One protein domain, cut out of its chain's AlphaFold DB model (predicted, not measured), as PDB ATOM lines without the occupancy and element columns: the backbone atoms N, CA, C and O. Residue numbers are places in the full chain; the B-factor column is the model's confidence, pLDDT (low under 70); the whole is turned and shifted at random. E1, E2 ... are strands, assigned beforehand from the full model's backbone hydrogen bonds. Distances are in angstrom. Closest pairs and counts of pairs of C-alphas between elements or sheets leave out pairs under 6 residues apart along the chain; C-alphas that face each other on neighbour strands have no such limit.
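This is residues 3 to 146 of the 208 residues of an uncharacterized protein of Thermosphaera aggregans (strain DSM 11486 / M11TL) (UniProt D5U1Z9). Two four-stranded sheets, E12 E13 E14 E15 and E8 E9 E10 E11, stand face to face as a sandwich with crossed strands, the well-formed body of the domain. At one end of its length lies a looser lobe, the short-stranded sheet E2 E3 E4 E5 with E1 beyond it, and the small hairpin E6 E7 lies between, packing on E8, E9 and E10. The printed part has 144 residues with no named helix and fifteen named strands, E1 to E15 in order along the chain; the class is all strand, and the four sheets are antiparallel. The whole is compact, with a radius of gyration of the C-alphas of 15.6 A, and elongated, spanning 49 by 32 by 24 A.

E12 is residues 107 to 113, 20.8 A long, from C-alpha 107 at (-8.081, -14.191, 18.649). E13, residues 116 to 122, is 20.5 A, E14, residues 127 to 133, 20.0 A, and E15, residues 136 to 144, 22.0 A, ending at C-alpha 144 (-10.127, -18.744, 6.364). E8 is residues 74 to 78, E9 residues 85 to 90, 15.6 A, E10 residues 93 to 98, 16.3 A, and E11 residues 102 to 104. E6 is residues 63 to 66 and E7 residues 69 to 71. E2 is residues 21 to 23, E3 residues 31 to 33, E4 residues 36 to 40 and E5 residues 53 to 55. E1, residues 12 to 14, begins at C-alpha 12 (21.707, 10.375, 14.522).

The sheet E12 E13 E14 E15 is twisted and a meander, each strand the antiparallel neighbour of the one before. N 111 and O 118 of E12 and E13 are 3.0 A apart, N 119 and O 130 of E13 and E14 2.9 A, and N 131 and O 138 of E14 and E15 3.0 A, within hydrogen-bond range. E15 bends by 59 degrees at residue 141. In the sandwich, strands of the two sheets stand at 44 degrees; the closest C-alphas of E8 and E13, those of Phe 78 and Phe 117, are 5.9 A apart. E8 E9 E10 E11 is a meander too, with N 88 and O 95 of E9 and E10 at 2.9 A. The closest C-alphas of E6 and E9 are those of Ile 65 and Val 85, 5.6 A. E2 E3 E4 E5 is the third meander, with N 33 and O 36 of E3 and E4 at 2.8 A. E1 pairs with no named strand.

The C-alphas of Ser 16 and Arg 145, the two farthest apart, are 50.9 A apart. The printed part has no cut. The link E4 to E5, 12 residues, is long. Mean pLDDT of the printed part is 73.5, with residues 3 to 60, 67 and 81 under 70.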
ATOM      1  N   ILE A   3      21.345  11.224  19.661       54.81
ATOM      2  CA  ILE A   3      21.075   9.780  19.692       54.81
ATOM      3  C   ILE A   3      21.571   9.203  18.389       54.81
ATOM      4  O   ILE A   3      21.075   9.619  17.351       54.81
ATOM      5  N   VAL A   4      22.528   8.278  18.443       49.19
ATOM      6  CA  VAL A   4      23.001   7.573  17.252       49.19
ATOM      7  C   VAL A   4      22.004   6.482  16.890       49.19
ATOM      8  O   VAL A   4      21.590   5.710  17.751       49.19
ATOM      9  N   LEU A   5      21.602   6.437  15.628       52.16
ATOM     10  CA  LEU A   5      20.566   5.538  15.153       52.16
ATOM     11  C   LEU A   5      21.151   4.429  14.283       52.16
ATOM     12  O   LEU A   5      22.011   4.696  13.449       52.16
ATOM     13  N   GLY A   6      20.659   3.202  14.456       37.47
ATOM     14  CA  GLY A   6      21.090   2.020  13.699       37.47
ATOM     15  C   GLY A   6      20.483   1.893  12.296       37.47
ATOM     16  O   GLY A   6      20.455   0.788  11.762       37.47
ATOM     17  N   TYR A   7      19.959   2.977  11.713       48.00
ATOM     18  CA  TYR A   7      19.385   2.959  10.364       48.00
ATOM     19  C   TYR A   7      20.470   2.979   9.291       48.00
ATOM     20  O   TYR A   7      21.521   3.590   9.454       48.00
ATOM     21  N   SER A   8      20.147   2.423   8.127       41.03
ATOM     22  CA  SER A   8      20.945   2.519   6.901       41.03
ATOM     23  C   SER A   8      20.934   3.915   6.249       41.03
ATOM     24  O   SER A   8      21.737   4.155   5.352       41.03
ATOM     25  N   VAL A   9      20.059   4.839   6.686       44.44
ATOM     26  CA  VAL A   9      19.804   6.122   5.989       44.44
ATOM     27  C   VAL A   9      20.328   7.364   6.736       44.44
ATOM     28  O   VAL A   9      20.764   8.314   6.089       44.44
ATOM     29  N   LYS A  10      20.364   7.387   8.082       48.41
ATOM     30  CA  LYS A  10      21.070   8.429   8.862       48.41
ATOM     31  C   LYS A  10      21.381   7.983  10.293       48.41
ATOM     32  O   LYS A  10      20.555   7.377  10.968       48.41
ATOM     33  N   ASN A  11      22.565   8.378  10.768       49.44
ATOM     34  CA  ASN A  11      23.176   7.841  11.984       49.44
ATOM     35  C   ASN A  11      22.847   8.614  13.262       49.44
ATOM     36  O   ASN A  11      23.396   8.239  14.285       49.44
ATOM     37  N   TYR A  12      22.058   9.702  13.261       51.72
ATOM     38  CA  TYR A  12      21.707  10.375  14.522       51.72
ATOM     39  C   TYR A  12      20.507  11.339  14.476       51.72
ATOM     40  O   TYR A  12      20.180  11.863  13.416       51.72
ATOM     41  N   ILE A  13      19.930  11.638  15.650       59.53
ATOM     42  CA  ILE A  13      18.994  12.753  15.900       59.53
ATOM     43  C   ILE A  13      19.446  13.618  17.074       59.53
ATOM     44  O   ILE A  13      20.104  13.121  17.987       59.53
ATOM     45  N   GLU A  14      19.066  14.894  17.082       59.25
ATOM     46  CA  GLU A  14      19.281  15.792  18.217       59.25
ATOM     47  C   GLU A  14      17.962  16.079  18.935       59.25
ATOM     48  O   GLU A  14      17.029  16.642  18.370       59.25
ATOM     49  N   LEU A  15      17.887  15.684  20.203       61.00
ATOM     50  CA  LEU A  15      16.778  16.006  21.090       61.00
ATOM     51  C   LEU A  15      17.060  17.276  21.880       61.00
ATOM     52  O   LEU A  15      18.140  17.424  22.462       61.00
ATOM     53  N   SER A  16      16.049  18.133  21.979       54.59
ATOM     54  CA  SER A  16      16.059  19.349  22.797       54.59
ATOM     55  C   SER A  16      15.911  19.086  24.303       54.59
ATOM     56  O   SER A  16      16.128  20.000  25.092       54.59
ATOM     57  N   GLN A  17      15.577  17.857  24.721       59.09
ATOM     58  CA  GLN A  17      15.331  17.485  26.122       59.09
ATOM     59  C   GLN A  17      16.155  16.260  26.552       59.09
ATOM     60  O   GLN A  17      16.581  15.456  25.720       59.09
ATOM     61  N   SER A  18      16.404  16.139  27.860       57.03
ATOM     62  CA  SER A  18      17.058  14.990  28.495       57.03
ATOM     63  C   SER A  18      16.041  13.873  28.738       57.03
ATOM     64  O   SER A  18      15.460  13.778  29.815       57.03
ATOM     65  N   SER A  19      15.798  13.049  27.729       58.84
ATOM     66  CA  SER A  19      14.954  11.856  27.832       58.84
ATOM     67  C   SER A  19      15.763  10.602  27.502       58.84
ATOM     68  O   SER A  19      16.811  10.688  26.859       58.84
ATOM     69  N   SER A  20      15.312   9.439  27.979       54.53
ATOM     70  CA  SER A  20      15.957   8.149  27.715       54.53
ATOM     71  C   SER A  20      15.364   7.513  26.451       54.53
ATOM     72  O   SER A  20      14.245   7.005  26.510       54.53
ATOM     73  N   PRO A  21      16.061   7.547  25.301       57.59
ATOM     74  CA  PRO A  21      15.599   6.895  24.078       57.59
ATOM     75  C   PRO A  21      15.674   5.378  24.156       57.59
ATOM     76  O   PRO A  21      16.695   4.813  24.543       57.59
ATOM     77  N   ALA A  22      14.634   4.735  23.650       49.06
ATOM     78  CA  ALA A  22      14.625   3.347  23.229       49.06
ATOM     79  C   ALA A  22      14.182   3.269  21.764       49.06
ATOM     80  O   ALA A  22      13.478   4.150  21.275       49.06
ATOM     81  N   LEU A  23      14.577   2.221  21.043       53.41
ATOM     82  CA  LEU A  23      13.924   1.916  19.772       53.41
ATOM     83  C   LEU A  23      12.513   1.396  20.052       53.41
ATOM     84  O   LEU A  23      12.284   0.699  21.041       53.41
ATOM     85  N   SER A  24      11.570   1.727  19.175       53.94
ATOM     86  CA  SER A  24      10.231   1.159  19.205       53.94
ATOM     87  C   SER A  24      10.337  -0.362  19.129       53.94
ATOM     88  O   SER A  24      10.942  -0.875  18.182       53.94
ATOM     89  N   PRO A  25       9.731  -1.092  20.079       51.31
ATOM     90  CA  PRO A  25       9.763  -2.551  20.073       51.31
ATOM     91  C   PRO A  25       8.952  -3.145  18.911       51.31
ATOM     92  O   PRO A  25       9.017  -4.345  18.669       51.31
ATOM     93  N   PHE A  26       8.169  -2.321  18.207       56.66
ATOM     94  CA  PHE A  26       7.188  -2.785  17.230       56.66
ATOM     95  C   PHE A  26       7.745  -2.883  15.817       56.66
ATOM     96  O   PHE A  26       7.443  -3.839  15.113       56.66
ATOM     97  N   ASN A  27       8.573  -1.924  15.410       56.62
ATOM     98  CA  ASN A  27       9.150  -1.881  14.066       56.62
ATOM     99  C   ASN A  27      10.672  -1.747  14.074       56.62
ATOM    100  O   ASN A  27      11.268  -1.746  13.006       56.62
ATOM    101  N   TYR A  28      11.297  -1.634  15.256       52.44
ATOM    102  CA  TYR A  28      12.741  -1.423  15.436       52.44
ATOM    103  C   TYR A  28      13.289  -0.200  14.694       52.44
ATOM    104  O   TYR A  28      14.500  -0.035  14.557       52.44
ATOM    105  N   GLU A  29      12.382   0.671  14.253       51.31
ATOM    106  CA  GLU A  29      12.662   1.729  13.299       51.31
ATOM    107  C   GLU A  29      12.148   3.097  13.748       51.31
ATOM    108  O   GLU A  29      12.137   4.063  12.984       51.31
ATOM    109  N   HIS A  30      11.669   3.198  14.982       57.78
ATOM    110  CA  HIS A  30      11.182   4.441  15.576       57.78
ATOM    111  C   HIS A  30      11.837   4.636  16.942       57.78
ATOM    112  O   HIS A  30      12.408   3.691  17.480       57.78
ATOM    113  N   ILE A  31      11.778   5.839  17.520       56.91
ATOM    114  CA  ILE A  31      12.370   6.118  18.836       56.91
ATOM    115  C   ILE A  31      11.247   6.414  19.824       56.91
ATOM    116  O   ILE A  31      10.458   7.339  19.645       56.91
ATOM    117  N   VAL A  32      11.198   5.640  20.895       50.38
ATOM    118  CA  VAL A  32      10.313   5.848  22.035       50.38
ATOM    119  C   VAL A  32      11.113   6.547  23.124       50.38
ATOM    120  O   VAL A  32      12.203   6.108  23.479       50.38
ATOM    121  N   LEU A  33      10.596   7.653  23.644       53.00
ATOM    122  CA  LEU A  33      11.144   8.359  24.799       53.00
ATOM    123  C   LEU A  33      10.170   8.173  25.962       53.00
ATOM    124  O   LEU A  33       8.974   7.992  25.739       53.00
ATOM    125  N   THR A  34      10.682   8.211  27.194       43.81
ATOM    126  CA  THR A  34       9.916   7.960  28.432       43.81
ATOM    127  C   THR A  34       8.599   8.735  28.528       43.81
ATOM    128  O   THR A  34       7.648   8.210  29.093       43.81
ATOM    129  N   ASP A  35       8.525   9.922  27.913       43.88
ATOM    130  CA  ASP A  35       7.360  10.813  27.986       43.88
ATOM    131  C   ASP A  35       6.683  11.071  26.616       43.88
ATOM    132  O   ASP A  35       5.700  11.807  26.542       43.88
ATOM    133  N   TYR A  36       7.214  10.544  25.501       49.00
ATOM    134  CA  TYR A  36       6.676  10.780  24.146       49.00
ATOM    135  C   TYR A  36       7.247   9.810  23.099       49.00
ATOM    136  O   TYR A  36       8.402   9.400  23.173       49.00
ATOM    137  N   ALA A  37       6.477   9.488  22.055       51.19
ATOM    138  CA  ALA A  37       7.005   8.765  20.897       51.19
ATOM    139  C   ALA A  37       7.446   9.752  19.804       51.19
ATOM    140  O   ALA A  37       6.690  10.653  19.425       51.19
ATOM    141  N   LEU A  38       8.665   9.576  19.286       55.38
ATOM    142  CA  LEU A  38       9.155  10.264  18.094       55.38
ATOM    143  C   LEU A  38       9.148   9.301  16.921       55.38
ATOM    144  O   LEU A  38       9.788   8.247  16.936       55.38
ATOM    145  N   GLN A  39       8.424   9.695  15.885       53.09
ATOM    146  CA  GLN A  39       8.218   8.861  14.715       53.09
ATOM    147  C   GLN A  39       8.756   9.595  13.488       53.09
ATOM    148  O   GLN A  39       8.457  10.787  13.344       53.09
ATOM    149  N   PRO A  40       9.581   8.946  12.646       49.50
ATOM    150  CA  PRO A  40       9.950   9.521  11.367       49.50
ATOM    151  C   PRO A  40       8.683   9.667  10.522       49.50
ATOM    152  O   PRO A  40       7.978   8.690  10.266       49.50
ATOM    153  N   GLU A  41       8.395  10.874  10.043       43.97
ATOM    154  CA  GLU A  41       7.547  11.010   8.866       43.97
ATOM    155  C   GLU A  41       8.352  10.425   7.698       43.97
ATOM    156  O   GLU A  41       9.200  11.103   7.112       43.97
ATOM    157  N   ILE A  42       8.170   9.127   7.416       45.69
ATOM    158  CA  ILE A  42       8.750   8.490   6.232       45.69
ATOM    159  C   ILE A  42       8.088   9.169   5.036       45.69
ATOM    160  O   ILE A  42       6.982   8.824   4.623       45.69
ATOM    161  N   THR A  43       8.735  10.208   4.518       37.97
ATOM    162  CA  THR A  43       8.321  10.837   3.273       37.97
ATOM    163  C   THR A  43       8.591   9.816   2.165       37.97
ATOM    164  O   THR A  43       9.734   9.380   2.018       37.97
ATOM    165  N   PRO A  44       7.581   9.410   1.371       35.50
ATOM    166  CA  PRO A  44       7.729   8.378   0.334       35.50
ATOM    167  C   PRO A  44       8.774   8.700  -0.753       35.50
ATOM    168  O   PRO A  44       9.082   7.861  -1.592       35.50
ATOM    169  N   SER A  45       9.329   9.914  -0.745       35.38
ATOM    170  CA  SER A  45      10.375  10.415  -1.640       35.38
ATOM    171  C   SER A  45      11.716  10.725  -0.936       35.38
ATOM    172  O   SER A  45      12.635  11.249  -1.562       35.38
ATOM    173  N   GLY A  46      11.862  10.417   0.357       37.41
ATOM    174  CA  GLY A  46      12.889  10.981   1.240       37.41
ATOM    175  C   GLY A  46      14.049  10.062   1.633       37.41
ATOM    176  O   GLY A  46      14.315   9.912   2.819       37.41
ATOM    177  N   ILE A  47      14.803   9.509   0.675       42.47
ATOM    178  CA  ILE A  47      16.191   9.050   0.949       42.47
ATOM    179  C   ILE A  47      17.176  10.249   0.924       42.47
ATOM    180  O   ILE A  47      18.329  10.140   1.334       42.47
ATOM    181  N   HIS A  48      16.713  11.437   0.509       39.50
ATOM    182  CA  HIS A  48      17.547  12.634   0.328       39.50
ATOM    183  C   HIS A  48      17.101  13.876   1.128       39.50
ATOM    184  O   HIS A  48      17.521  14.984   0.801       39.50
ATOM    185  N   GLY A  49      16.289  13.723   2.179       43.41
ATOM    186  CA  GLY A  49      15.834  14.834   3.030       43.41
ATOM    187  C   GLY A  49      16.070  14.591   4.520       43.41
ATOM    188  O   GLY A  49      16.240  13.450   4.950       43.41
ATOM    189  N   ASP A  50      16.084  15.662   5.315       42.19
ATOM    190  CA  ASP A  50      16.084  15.543   6.774       42.19
ATOM    191  C   ASP A  50      14.732  14.978   7.245       42.19
ATOM    192  O   ASP A  50      13.694  15.565   6.932       42.19
ATOM    193  N   PRO A  51      14.705  13.844   7.970       47.31
ATOM    194  CA  PRO A  51      13.458  13.289   8.479       47.31
ATOM    195  C   PRO A  51      12.816  14.258   9.479       47.31
ATOM    196  O   PRO A  51      13.452  14.685  10.447       47.31
ATOM    197  N   LEU A  52      11.542  14.589   9.254       47.78
ATOM    198  CA  LEU A  52      10.740  15.351  10.204       47.78
ATOM    199  C   LEU A  52      10.270  14.395  11.308       47.78
ATOM    200  O   LEU A  52       9.574  13.416  11.035       47.78
ATOM    201  N   PHE A  53      10.662  14.659  12.553       49.38
ATOM    202  CA  PHE A  53      10.169  13.916  13.712       49.38
ATOM    203  C   PHE A  53       9.014  14.678  14.347       49.38
ATOM    204  O   PHE A  53       9.173  15.830  14.757       49.38
ATOM    205  N   ILE A  54       7.856  14.030  14.459       50.00
ATOM    206  CA  ILE A  54       6.674  14.629  15.082       50.00
ATOM    207  C   ILE A  54       6.609  14.185  16.544       50.00
ATOM    208  O   ILE A  54       6.663  12.991  16.847       50.00
ATOM    209  N   LYS A  55       6.482  15.156  17.456       51.84
ATOM    210  CA  LYS A  55       6.171  14.891  18.864       51.84
ATOM    211  C   LYS A  55       4.714  14.452  18.958       51.84
ATOM    212  O   LYS A  55       3.811  15.247  18.704       51.84
ATOM    213  N   THR A  56       4.492  13.197  19.319       52.62
ATOM    214  CA  THR A  56       3.143  12.691  19.593       52.62
ATOM    215  C   THR A  56       2.721  13.019  21.037       52.62
ATOM    216  O   THR A  56       3.597  13.193  21.891       52.62
ATOM    217  N   PRO A  57       1.409  13.174  21.322       57.03
ATOM    218  CA  PRO A  57       0.892  13.372  22.682       57.03
ATOM    219  C   PRO A  57       1.326  12.262  23.649       57.03
ATOM    220  O   PRO A  57       1.691  11.173  23.206       57.03
ATOM    221  N   GLU A  58       1.238  12.517  24.960       63.09
ATOM    222  CA  GLU A  58       1.495  11.513  26.006       63.09
ATOM    223  C   GLU A  58       0.626  10.268  25.771       63.09
ATOM    224  O   GLU A  58      -0.595  10.283  25.924       63.09
ATOM    225  N   CYS A  59       1.266   9.196  25.316       65.75
ATOM    226  CA  CYS A  59       0.606   7.998  24.825       65.75
ATOM    227  C   CYS A  59       1.541   6.817  25.078       65.75
ATOM    228  O   CYS A  59       2.479   6.559  24.321       65.75
ATOM    229  N   GLU A  60       1.312   6.127  26.195       68.88
ATOM    230  CA  GLU A  60       2.064   4.925  26.553       68.88
ATOM    231  C   GLU A  60       1.911   3.877  25.441       68.88
ATOM    232  O   GLU A  60       0.789   3.555  25.035       68.88
ATOM    233  N   LEU A  61       3.043   3.378  24.927       70.00
ATOM    234  CA  LEU A  61       3.104   2.443  23.796       70.00
ATOM    235  C   LEU A  61       2.296   2.926  22.572       70.00
ATOM    236  O   LEU A  61       1.512   2.177  21.988       70.00
ATOM    237  N   GLY A  62       2.456   4.201  22.210       72.94
ATOM    238  CA  GLY A  62       1.802   4.800  21.049       72.94
ATOM    239  C   GLY A  62       2.330   4.287  19.707       72.94
ATOM    240  O   GLY A  62       3.539   4.255  19.471       72.94
ATOM    241  N   LEU A  63       1.416   3.959  18.795       75.56
ATOM    242  CA  LEU A  63       1.701   3.555  17.423       75.56
ATOM    243  C   LEU A  63       0.975   4.469  16.439       75.56
ATOM    244  O   LEU A  63      -0.237   4.659  16.524       75.56
ATOM    245  N   TYR A  64       1.721   5.068  15.513       74.06
ATOM    246  CA  TYR A  64       1.159   5.988  14.533       74.06
ATOM    247  C   TYR A  64       0.648   5.208  13.334       74.06
ATOM    248  O   TYR A  64       1.366   4.445  12.693       74.06
ATOM    249  N   ILE A  65      -0.631   5.382  13.067       80.06
ATOM    250  CA  ILE A  65      -1.357   4.626  12.060       80.06
ATOM    251  C   ILE A  65      -1.500   5.458  10.782       80.06
ATOM    252  O   ILE A  65      -1.451   4.924   9.672       80.06
ATOM    253  N   SER A  66      -1.692   6.767  10.935       75.69
ATOM    254  CA  SER A  66      -1.724   7.741   9.848       75.69
ATOM    255  C   SER A  66      -1.531   9.161  10.383       75.69
ATOM    256  O   SER A  66      -1.511   9.367  11.596       75.69
ATOM    257  N   LYS A  67      -1.475  10.153   9.479       68.88
ATOM    258  CA  LYS A  67      -1.434  11.591   9.820       68.88
ATOM    259  C   LYS A  67      -2.397  12.018  10.917       68.88
ATOM    260  O   LYS A  67      -2.003  12.770  11.804       68.88
ATOM    261  N   ASP A  68      -3.596  11.461  10.890       73.00
ATOM    262  CA  ASP A  68      -4.683  11.854  11.779       73.00
ATOM    263  C   ASP A  68      -4.964  10.807  12.865       73.00
ATOM    264  O   ASP A  68      -5.912  10.955  13.638       73.00
ATOM    265  N   ARG A  69      -4.171   9.725  12.934       79.00
ATOM    266  CA  ARG A  69      -4.454   8.589  13.814       79.00
ATOM    267  C   ARG A  69      -3.212   8.072  14.530       79.00
ATOM    268  O   ARG A  69      -2.313   7.485  13.933       79.00
ATOM    269  N   LEU A  70      -3.240   8.206  15.850       80.25
ATOM    270  CA  LEU A  70      -2.322   7.578  16.794       80.25
ATOM    271  C   LEU A  70      -3.123   6.616  17.670       80.25
ATOM    272  O   LEU A  70      -4.171   6.992  18.193       80.25
ATOM    273  N   GLU A  71      -2.626   5.400  17.850       84.56
ATOM    274  CA  GLU A  71      -3.236   4.404  18.725       84.56
ATOM    275  C   GLU A  71      -2.345   4.166  19.941       84.56
ATOM    276  O   GLU A  71      -1.176   3.815  19.806       84.56
ATOM    277  N   CYS A  72      -2.894   4.365  21.137       80.44
ATOM    278  CA  CYS A  72      -2.176   4.129  22.387       80.44
ATOM    279  C   CYS A  72      -2.317   2.685  22.854       80.44
ATOM    280  O   CYS A  72      -3.294   2.010  22.528       80.44
ATOM    281  N   ARG A  73      -1.377   2.243  23.698       82.31
ATOM    282  CA  ARG A  73      -1.356   0.891  24.277       82.31
ATOM    283  C   ARG A  73      -1.312  -0.199  23.205       82.31
ATOM    284  O   ARG A  73      -1.948  -1.245  23.349       82.31
ATOM    285  N   ALA A  74      -0.581   0.062  22.123       85.38
ATOM    286  CA  ALA A  74      -0.306  -0.955  21.126       85.38
ATOM    287  C   ALA A  74       0.562  -2.055  21.752       85.38
ATOM    288  O   ALA A  74       1.517  -1.787  22.478       85.38
ATOM    289  N   GLU A  75       0.213  -3.303  21.477       87.62
ATOM    290  CA  GLU A  75       1.019  -4.470  21.835       87.62
ATOM    291  C   GLU A  75       2.019  -4.813  20.726       87.62
ATOM    292  O   GLU A  75       3.104  -5.325  20.990       87.62
ATOM    293  N   ALA A  76       1.643  -4.542  19.477       88.44
ATOM    294  CA  ALA A  76       2.468  -4.733  18.294       88.44
ATOM    295  C   ALA A  76       1.955  -3.858  17.151       88.44
ATOM    296  O   ALA A  76       0.845  -3.326  17.216       88.44
ATOM    297  N   GLY A  77       2.734  -3.742  16.079       88.81
ATOM    298  CA  GLY A  77       2.254  -3.122  14.854       88.81
ATOM    299  C   GLY A  77       3.354  -2.612  13.937       88.81
ATOM    300  O   GLY A  77       4.541  -2.817  14.173       88.81
ATOM    301  N   PHE A  78       2.919  -1.893  12.913       86.19
ATOM    302  CA  PHE A  78       3.748  -1.222  11.929       86.19
ATOM    303  C   PHE A  78       3.347   0.238  11.856       86.19
ATOM    304  O   PHE A  78       2.207   0.550  11.527       86.19
ATOM    305  N   SER A  79       4.270   1.135  12.176       79.19
ATOM    306  CA  SER A  79       3.998   2.559  12.043       79.19
ATOM    307  C   SER A  79       4.300   3.048  10.630       79.19
ATOM    308  O   SER A  79       5.373   2.767  10.093       79.19
ATOM    309  N   HIS A  80       3.352   3.783  10.045       77.00
ATOM    310  CA  HIS A  80       3.507   4.422   8.741       77.00
ATOM    311  C   HIS A  80       2.546   5.616   8.590       77.00
ATOM    312  O   HIS A  80       1.406   5.528   9.043       77.00
ATOM    313  N   PRO A  81       2.924   6.712   7.899       69.19
ATOM    314  CA  PRO A  81       2.060   7.890   7.725       69.19
ATOM    315  C   PRO A  81       0.759   7.671   6.949       69.19
ATOM    316  O   PRO A  81      -0.154   8.493   7.056       69.19
ATOM    317  N   THR A  82       0.657   6.600   6.166       74.56
ATOM    318  CA  THR A  82      -0.533   6.317   5.339       74.56
ATOM    319  C   THR A  82      -1.200   4.979   5.634       74.56
ATOM    320  O   THR A  82      -2.398   4.825   5.395       74.56
ATOM    321  N   HIS A  83      -0.447   4.004   6.132       84.50
ATOM    322  CA  HIS A  83      -0.870   2.607   6.118       84.50
ATOM    323  C   HIS A  83      -0.416   1.843   7.364       84.50
ATOM    324  O   HIS A  83      -0.226   0.630   7.322       84.50
ATOM    325  N   GLY A  84      -0.226   2.555   8.477       87.06
ATOM    326  CA  GLY A  84       0.155   1.925   9.727       87.06
ATOM    327  C   GLY A  84      -0.931   0.980  10.245       87.06
ATOM    328  O   GLY A  84      -2.106   1.052   9.866       87.06
ATOM    329  N   VAL A  85      -0.516   0.070  11.116       92.69
ATOM    330  CA  VAL A  85      -1.355  -0.958  11.728       92.69
ATOM    331  C   VAL A  85      -0.943  -1.125  13.180       92.69
ATOM    332  O   VAL A  85       0.238  -1.303  13.457       92.69
ATOM    333  N   ALA A  86      -1.902  -1.130  14.100       91.94
ATOM    334  CA  ALA A  86      -1.684  -1.469  15.501       91.94
ATOM    335  C   ALA A  86      -2.480  -2.717  15.884       91.94
ATOM    336  O   ALA A  86      -3.648  -2.860  15.529       91.94
ATOM    337  N   VAL A  87      -1.876  -3.590  16.679       94.31
ATOM    338  CA  VAL A  87      -2.578  -4.600  17.468       94.31
ATOM    339  C   VAL A  87      -2.720  -4.054  18.878       94.31
ATOM    340  O   VAL A  87      -1.734  -3.664  19.499       94.31
ATOM    341  N   VAL A  88      -3.948  -4.032  19.387       92.94
ATOM    342  CA  VAL A  88      -4.266  -3.512  20.720       92.94
ATOM    343  C   VAL A  88      -5.007  -4.582  21.504       92.94
ATOM    344  O   VAL A  88      -5.993  -5.136  21.018       92.94
ATOM    345  N   LYS A  89      -4.583  -4.833  22.744       85.31
ATOM    346  CA  LYS A  89      -5.337  -5.643  23.707       85.31
ATOM    347  C   LYS A  89      -5.997  -4.732  24.727       85.31
ATOM    348  O   LYS A  89      -5.330  -4.125  25.560       85.31
ATOM    349  N   GLY A  90      -7.319  -4.616  24.636       80.31
ATOM    350  CA  GLY A  90      -8.116  -3.781  25.524       80.31
ATOM    351  C   GLY A  90      -9.141  -4.575  26.337       80.31
ATOM    352  O   GLY A  90      -9.343  -5.766  26.105       80.31
ATOM    353  N   PRO A  91      -9.868  -3.906  27.249       79.69
ATOM    354  CA  PRO A  91     -10.940  -4.524  28.035       79.69
ATOM    355  C   PRO A  91     -12.110  -5.039  27.182       79.69
ATOM    356  O   PRO A  91     -12.908  -5.837  27.658       79.69
ATOM    357  N   ARG A  92     -12.214  -4.597  25.922       80.81
ATOM    358  CA  ARG A  92     -13.201  -5.084  24.943       80.81
ATOM    359  C   ARG A  92     -12.703  -6.269  24.105       80.81
ATOM    360  O   ARG A  92     -13.418  -6.703  23.214       80.81
ATOM    361  N   GLY A  93     -11.505  -6.782  24.387       88.88
ATOM    362  CA  GLY A  93     -10.853  -7.831  23.609       88.88
ATOM    363  C   GLY A  93      -9.710  -7.312  22.728       88.88
ATOM    364  O   GLY A  93      -9.404  -6.110  22.731       88.88
ATOM    365  N   PRO A  94      -9.019  -8.226  22.029       94.38
ATOM    366  CA  PRO A  94      -7.969  -7.875  21.089       94.38
ATOM    367  C   PRO A  94      -8.572  -7.290  19.803       94.38
ATOM    368  O   PRO A  94      -9.581  -7.774  19.299       94.38
ATOM    369  N   ARG A  95      -7.939  -6.259  19.247       95.88
ATOM    370  CA  ARG A  95      -8.353  -5.633  17.986       95.88
ATOM    371  C   ARG A  95      -7.161  -5.283  17.108       95.88
ATOM    372  O   ARG A  95      -6.077  -4.994  17.619       95.88
ATOM    373  N   VAL A  96      -7.381  -5.269  15.798       96.56
ATOM    374  CA  VAL A  96      -6.441  -4.721  14.814       96.56
ATOM    375  C   VAL A  96      -6.970  -3.377  14.340       96.56
ATOM    376  O   VAL A  96      -8.123  -3.256  13.939       96.56
ATOM    377  N   VAL A  97      -6.128  -2.358  14.399       95.12
ATOM    378  CA  VAL A  97      -6.461  -0.981  14.058       95.12
ATOM    379  C   VAL A  97      -5.627  -0.570  12.855       95.12
ATOM    380  O   VAL A  97      -4.405  -0.663  12.903       95.12
ATOM    381  N   THR A  98      -6.267  -0.103  11.789       94.25
ATOM    382  CA  THR A  98      -5.598   0.446  10.602       94.25
ATOM    383  C   THR A  98      -5.989   1.908  10.404       94.25
ATOM    384  O   THR A  98      -6.756   2.476  11.185       94.25
ATOM    385  N   SER A  99      -5.472   2.562   9.362       86.69
ATOM    386  CA  SER A  99      -5.836   3.951   9.063       86.69
ATOM    387  C   SER A  99      -7.316   4.111   8.711       86.69
ATOM    388  O   SER A  99      -7.906   5.138   9.037       86.69
ATOM    389  N   SER A 100      -7.934   3.087   8.119       89.69
ATOM    390  CA  SER A 100      -9.314   3.125   7.626       89.69
ATOM    391  C   SER A 100     -10.318   2.358   8.483       89.69
ATOM    392  O   SER A 100     -11.512   2.633   8.401       89.69
ATOM    393  N   GLU A 101      -9.880   1.394   9.294       93.50
ATOM    394  CA  GLU A 101     -10.802   0.467   9.950       93.50
ATOM    395  C   GLU A 101     -10.306  -0.058  11.303       93.50
ATOM    396  O   GLU A 101      -9.163   0.150  11.716       93.50
ATOM    397  N   VAL A 102     -11.222  -0.702  12.027       95.06
ATOM    398  CA  VAL A 102     -10.961  -1.428  13.271       95.06
ATOM    399  C   VAL A 102     -11.604  -2.801  13.142       95.06
ATOM    400  O   VAL A 102     -12.787  -2.899  12.824       95.06
ATOM    401  N   LEU A 103     -10.821  -3.844  13.390       95.94
ATOM    402  CA  LEU A 103     -11.265  -5.228  13.410       95.94
ATOM    403  C   LEU A 103     -11.258  -5.714  14.853       95.94
ATOM    404  O   LEU A 103     -10.189  -5.843  15.450       95.94
ATOM    405  N   ASP A 104     -12.440  -5.972  15.401       96.12
ATOM    406  CA  ASP A 104     -12.575  -6.646  16.688       96.12
ATOM    407  C   ASP A 104     -12.327  -8.145  16.494       96.12
ATOM    408  O   ASP A 104     -12.894  -8.776  15.601       96.12
ATOM    409  N   CYS A 105     -11.453  -8.713  17.318       96.31
ATOM    410  CA  CYS A 105     -11.011 -10.090  17.183       96.31
ATOM    411  C   CYS A 105     -11.332 -10.863  18.465       96.31
ATOM    412  O   CYS A 105     -11.148 -10.379  19.578       96.31
ATOM    413  N   GLU A 106     -11.734 -12.119  18.324       95.94
ATOM    414  CA  GLU A 106     -11.705 -13.087  19.417       95.94
ATOM    415  C   GLU A 106     -10.263 -13.567  19.661       95.94
ATOM    416  O   GLU A 106      -9.832 -13.739  20.801       95.94
ATOM    417  N   LYS A 107      -9.485 -13.756  18.585       95.94
ATOM    418  CA  LYS A 107      -8.081 -14.191  18.649       95.94
ATOM    419  C   LYS A 107      -7.228 -13.470  17.611       95.94
ATOM    420  O   LYS A 107      -7.649 -13.320  16.467       95.94
ATOM    421  N   ILE A 108      -6.008 -13.095  17.999       96.94
ATOM    422  CA  ILE A 108      -5.006 -12.510  17.101       96.94
ATOM    423  C   ILE A 108      -3.702 -13.307  17.188       96.94
ATOM    424  O   ILE A 108      -3.267 -13.665  18.283       96.94
ATOM    425  N   ALA A 109      -3.072 -13.542  16.042       96.94
ATOM    426  CA  ALA A 109      -1.651 -13.864  15.941       96.94
ATOM    427  C   ALA A 109      -0.976 -12.797  15.073       96.94
ATOM    428  O   ALA A 109      -1.543 -12.395  14.061       96.94
ATOM    429  N   TYR A 110       0.203 -12.325  15.463       95.88
ATOM    430  CA  TYR A 110       0.945 -11.304  14.724       95.88
ATOM    431  C   TYR A 110       2.444 -11.621  14.717       95.88
ATOM    432  O   TYR A 110       2.934 -12.324  15.600       95.88
ATOM    433  N   ASP A 111       3.152 -11.106  13.717       92.69
ATOM    434  CA  ASP A 111       4.612 -11.129  13.623       92.69
ATOM    435  C   ASP A 111       5.079  -9.812  12.995       92.69
ATOM    436  O   ASP A 111       4.370  -9.201  12.189       92.69
ATOM    437  N   SER A 112       6.260  -9.362  13.405       86.38
ATOM    438  CA  SER A 112       6.847  -8.099  12.973       86.38
ATOM    439  C   SER A 112       8.335  -8.264  12.715       86.38
ATOM    440  O   SER A 112       9.071  -8.837  13.525       86.38
ATOM    441  N   ARG A 113       8.793  -7.722  11.592       82.00
ATOM    442  CA  ARG A 113      10.200  -7.622  11.203       82.00
ATOM    443  C   ARG A 113      10.477  -6.187  10.740       82.00
ATOM    444  O   ARG A 113       9.538  -5.482  10.379       82.00
ATOM    445  N   PRO A 114      11.744  -5.734  10.731       73.31
ATOM    446  CA  PRO A 114      12.086  -4.453  10.115       73.31
ATOM    447  C   PRO A 114      11.473  -4.342   8.707       73.31
ATOM    448  O   PRO A 114      11.635  -5.251   7.890       73.31
ATOM    449  N   GLY A 115      10.712  -3.275   8.466       78.06
ATOM    450  CA  GLY A 115       9.998  -3.009   7.215       78.06
ATOM    451  C   GLY A 115       8.740  -3.836   6.896       78.06
ATOM    452  O   GLY A 115       8.163  -3.598   5.835       78.06
ATOM    453  N   ALA A 116       8.298  -4.780   7.740       85.81
ATOM    454  CA  ALA A 116       7.140  -5.633   7.431       85.81
ATOM    455  C   ALA A 116       6.393  -6.163   8.668       85.81
ATOM    456  O   ALA A 116       6.984  -6.542   9.678       85.81
ATOM    457  N   PHE A 117       5.072  -6.269   8.558       91.38
ATOM    458  CA  PHE A 117       4.178  -6.686   9.631       91.38
ATOM    459  C   PHE A 117       3.012  -7.513   9.103       91.38
ATOM    460  O   PHE A 117       2.465  -7.244   8.032       91.38
ATOM    461  N   VAL A 118       2.588  -8.494   9.895       95.31
ATOM    462  CA  VAL A 118       1.383  -9.279   9.627       95.31
ATOM    463  C   VAL A 118       0.585  -9.500  10.903       95.31
ATOM    464  O   VAL A 118       1.143  -9.792  11.959       95.31
ATOM    465  N   ALA A 119      -0.738  -9.415  10.793       97.19
ATOM    466  CA  ALA A 119      -1.676  -9.826  11.826       97.19
ATOM    467  C   ALA A 119      -2.800 -10.675  11.219       97.19
ATOM    468  O   ALA A 119      -3.410 -10.303  10.223       97.19
ATOM    469  N   ALA A 120      -3.106 -11.806  11.845       98.00
ATOM    470  CA  ALA A 120      -4.274 -12.625  11.561       98.00
ATOM    471  C   ALA A 120      -5.293 -12.444  12.691       98.00
ATOM    472  O   ALA A 120      -4.997 -12.753  13.844       98.00
ATOM    473  N   CYS A 121      -6.480 -11.945  12.354       98.00
ATOM    474  CA  CYS A 121      -7.575 -11.624  13.268       98.00
ATOM    475  C   CYS A 121      -8.752 -12.568  13.021       98.00
ATOM    476  O   CYS A 121      -9.349 -12.527  11.947       98.00
ATOM    477  N   PHE A 122      -9.086 -13.404  14.003       98.06
ATOM    478  CA  PHE A 122     -10.280 -14.247  13.979       98.06
ATOM    479  C   PHE A 122     -11.430 -13.559  14.708       98.06
ATOM    480  O   PHE A 122     -11.285 -13.251  15.888       98.06
ATOM    481  N   ASP A 123     -12.559 -13.359  14.030       96.50
ATOM    482  CA  ASP A 123     -13.724 -12.603  14.524       96.50
ATOM    483  C   ASP A 123     -14.800 -13.465  15.222       96.50
ATOM    484  O   ASP A 123     -15.856 -12.961  15.597       96.50
ATOM    485  N   GLY A 124     -14.553 -14.769  15.386       96.44
ATOM    486  CA  GLY A 124     -15.542 -15.744  15.870       96.44
ATOM    487  C   GLY A 124     -16.130 -16.623  14.762       96.44
ATOM    488  O   GLY A 124     -16.652 -17.703  15.034       96.44
ATOM    489  N   SER A 125     -15.996 -16.205  13.501       97.31
ATOM    490  CA  SER A 125     -16.503 -16.912  12.321       97.31
ATOM    491  C   SER A 125     -15.419 -17.197  11.282       97.31
ATOM    492  O   SER A 125     -15.393 -18.268  10.669       97.31
ATOM    493  N   SER A 126     -14.512 -16.245  11.083       97.88
ATOM    494  CA  SER A 126     -13.476 -16.295  10.066       97.88
ATOM    495  C   SER A 126     -12.252 -15.482  10.476       97.88
ATOM    496  O   SER A 126     -12.307 -14.616  11.346       97.88
ATOM    497  N   THR A 127     -11.122 -15.795   9.858       98.38
ATOM    498  CA  THR A 127      -9.844 -15.122  10.020       98.38
ATOM    499  C   THR A 127      -9.612 -14.198   8.843       98.38
ATOM    500  O   THR A 127      -9.519 -14.644   7.698       98.38
ATOM    501  N   SER A 128      -9.474 -12.914   9.143       97.88
ATOM    502  CA  SER A 128      -8.951 -11.909   8.225       97.88
ATOM    503  C   SER A 128      -7.448 -11.747   8.444       97.88
ATOM    504  O   SER A 128      -6.973 -11.858   9.576       97.88
ATOM    505  N   VAL A 129      -6.692 -11.480   7.382       97.31
ATOM    506  CA  VAL A 129      -5.239 -11.272   7.460       97.31
ATOM    507  C   VAL A 129      -4.887  -9.883   6.967       97.31
ATOM    508  O   VAL A 129      -5.334  -9.455   5.907       97.31
ATOM    509  N   ILE A 130      -4.088  -9.184   7.757       96.69
ATOM    510  CA  ILE A 130      -3.653  -7.817   7.539       96.69
ATOM    511  C   ILE A 130      -2.146  -7.866   7.350       96.69
ATOM    512  O   ILE A 130      -1.444  -8.362   8.231       96.69
ATOM    513  N   THR A 131      -1.653  -7.371   6.222       95.06
ATOM    514  CA  THR A 131      -0.216  -7.244   5.951       95.06
ATOM    515  C   THR A 131       0.117  -5.781   5.713       95.06
ATOM    516  O   THR A 131      -0.652  -5.059   5.077       95.06
ATOM    517  N   ALA A 132       1.239  -5.328   6.259       91.50
ATOM    518  CA  ALA A 132       1.735  -3.975   6.072       91.50
ATOM    519  C   ALA A 132       3.246  -4.009   5.856       91.50
ATOM    520  O   ALA A 132       3.977  -4.637   6.614       91.50
ATOM    521  N   ASP A 133       3.696  -3.322   4.822       86.88
ATOM    522  CA  ASP A 133       5.098  -3.084   4.496       86.88
ATOM    523  C   ASP A 133       5.203  -1.708   3.832       86.88
ATOM    524  O   ASP A 133       4.184  -1.083   3.554       86.88
ATOM    525  N   TYR A 134       6.406  -1.229   3.515       81.50
ATOM    526  CA  TYR A 134       6.563   0.091   2.886       81.50
ATOM    527  C   TYR A 134       5.831   0.264   1.544       81.50
ATOM    528  O   TYR A 134       5.623   1.400   1.111       81.50
ATOM    529  N   SER A 135       5.456  -0.825   0.863       83.44
ATOM    530  CA  SER A 135       4.673  -0.751  -0.375       83.44
ATOM    531  C   SER A 135       3.191  -0.482  -0.110       83.44
ATOM    532  O   SER A 135       2.524   0.108  -0.962       83.44
ATOM    533  N   GLY A 136       2.670  -0.863   1.060       87.75
ATOM    534  CA  GLY A 136       1.299  -0.574   1.451       87.75
ATOM    535  C   GLY A 136       0.710  -1.506   2.508       87.75
ATOM    536  O   GLY A 136       1.363  -2.392   3.051       87.75
ATOM    537  N   LEU A 137      -0.585  -1.295   2.757       92.19
ATOM    538  CA  LEU A 137      -1.439  -2.114   3.617       92.19
ATOM    539  C   LEU A 137      -2.394  -2.943   2.761       92.19
ATOM    540  O   LEU A 137      -3.059  -2.405   1.875       92.19
ATOM    541  N   ARG A 138      -2.523  -4.231   3.080       94.50
ATOM    542  CA  ARG A 138      -3.510  -5.138   2.483       94.50
ATOM    543  C   ARG A 138      -4.349  -5.778   3.580       94.50
ATOM    544  O   ARG A 138      -3.826  -6.190   4.613       94.50
ATOM    545  N   VAL A 139      -5.657  -5.872   3.343       95.44
ATOM    546  CA  VAL A 139      -6.620  -6.494   4.264       95.44
ATOM    547  C   VAL A 139      -7.373  -7.591   3.517       95.44
ATOM    548  O   VAL A 139      -8.290  -7.329   2.740       95.44
ATOM    549  N   HIS A 140      -6.994  -8.841   3.762       95.38
ATOM    550  CA  HIS A 140      -7.638 -10.023   3.203       95.38
ATOM    551  C   HIS A 140      -8.738 -10.502   4.154       95.38
ATOM    552  O   HIS A 140      -8.469 -11.190   5.141       95.38
ATOM    553  N   ARG A 141      -9.983 -10.104   3.886       95.56
ATOM    554  CA  ARG A 141     -11.124 -10.396   4.766       95.56
ATOM    555  C   ARG A 141     -11.626 -11.826   4.624       95.56
ATOM    556  O   ARG A 141     -11.736 -12.328   3.510       95.56
ATOM    557  N   GLY A 142     -12.002 -12.431   5.751       95.38
ATOM    558  CA  GLY A 142     -12.711 -13.716   5.783       95.38
ATOM    559  C   GLY A 142     -11.987 -14.847   5.049       95.38
ATOM    560  O   GLY A 142     -12.619 -15.730   4.476       95.38
ATOM    561  N   LEU A 143     -10.658 -14.788   5.042       94.88
ATOM    562  CA  LEU A 143      -9.785 -15.590   4.198       94.88
ATOM    563  C   LEU A 143      -9.751 -17.065   4.622       94.88
ATOM    564  O   LEU A 143      -9.551 -17.939   3.783       94.88
ATOM    565  N   TYR A 144      -9.999 -17.363   5.900       97.12
ATOM    566  CA  TYR A 144     -10.127 -18.744   6.364       97.12
ATOM    567  C   TYR A 144     -11.099 -18.897   7.529       97.12
ATOM    568  O   TYR A 144     -11.274 -17.973   8.304       97.12
ATOM    569  N   ARG A 145     -11.727 -20.062   7.715       97.38
ATOM    570  CA  ARG A 145     -12.742 -20.260   8.781       97.38
ATOM    571  C   ARG A 145     -12.173 -20.672  10.140       97.38
ATOM    572  O   ARG A 145     -12.927 -20.862  11.089       97.38
ATOM    573  N   LYS A 146     -10.864 -20.885  10.230       98.00
ATOM    574  CA  LYS A 146     -10.208 -21.440  11.421       98.00
ATOM    575  C   LYS A 146      -9.386 -20.397  12.150       98.00
ATOM    576  O   LYS A 146      -8.890 -19.461  11.525       98.00
TER     577      LYS A 146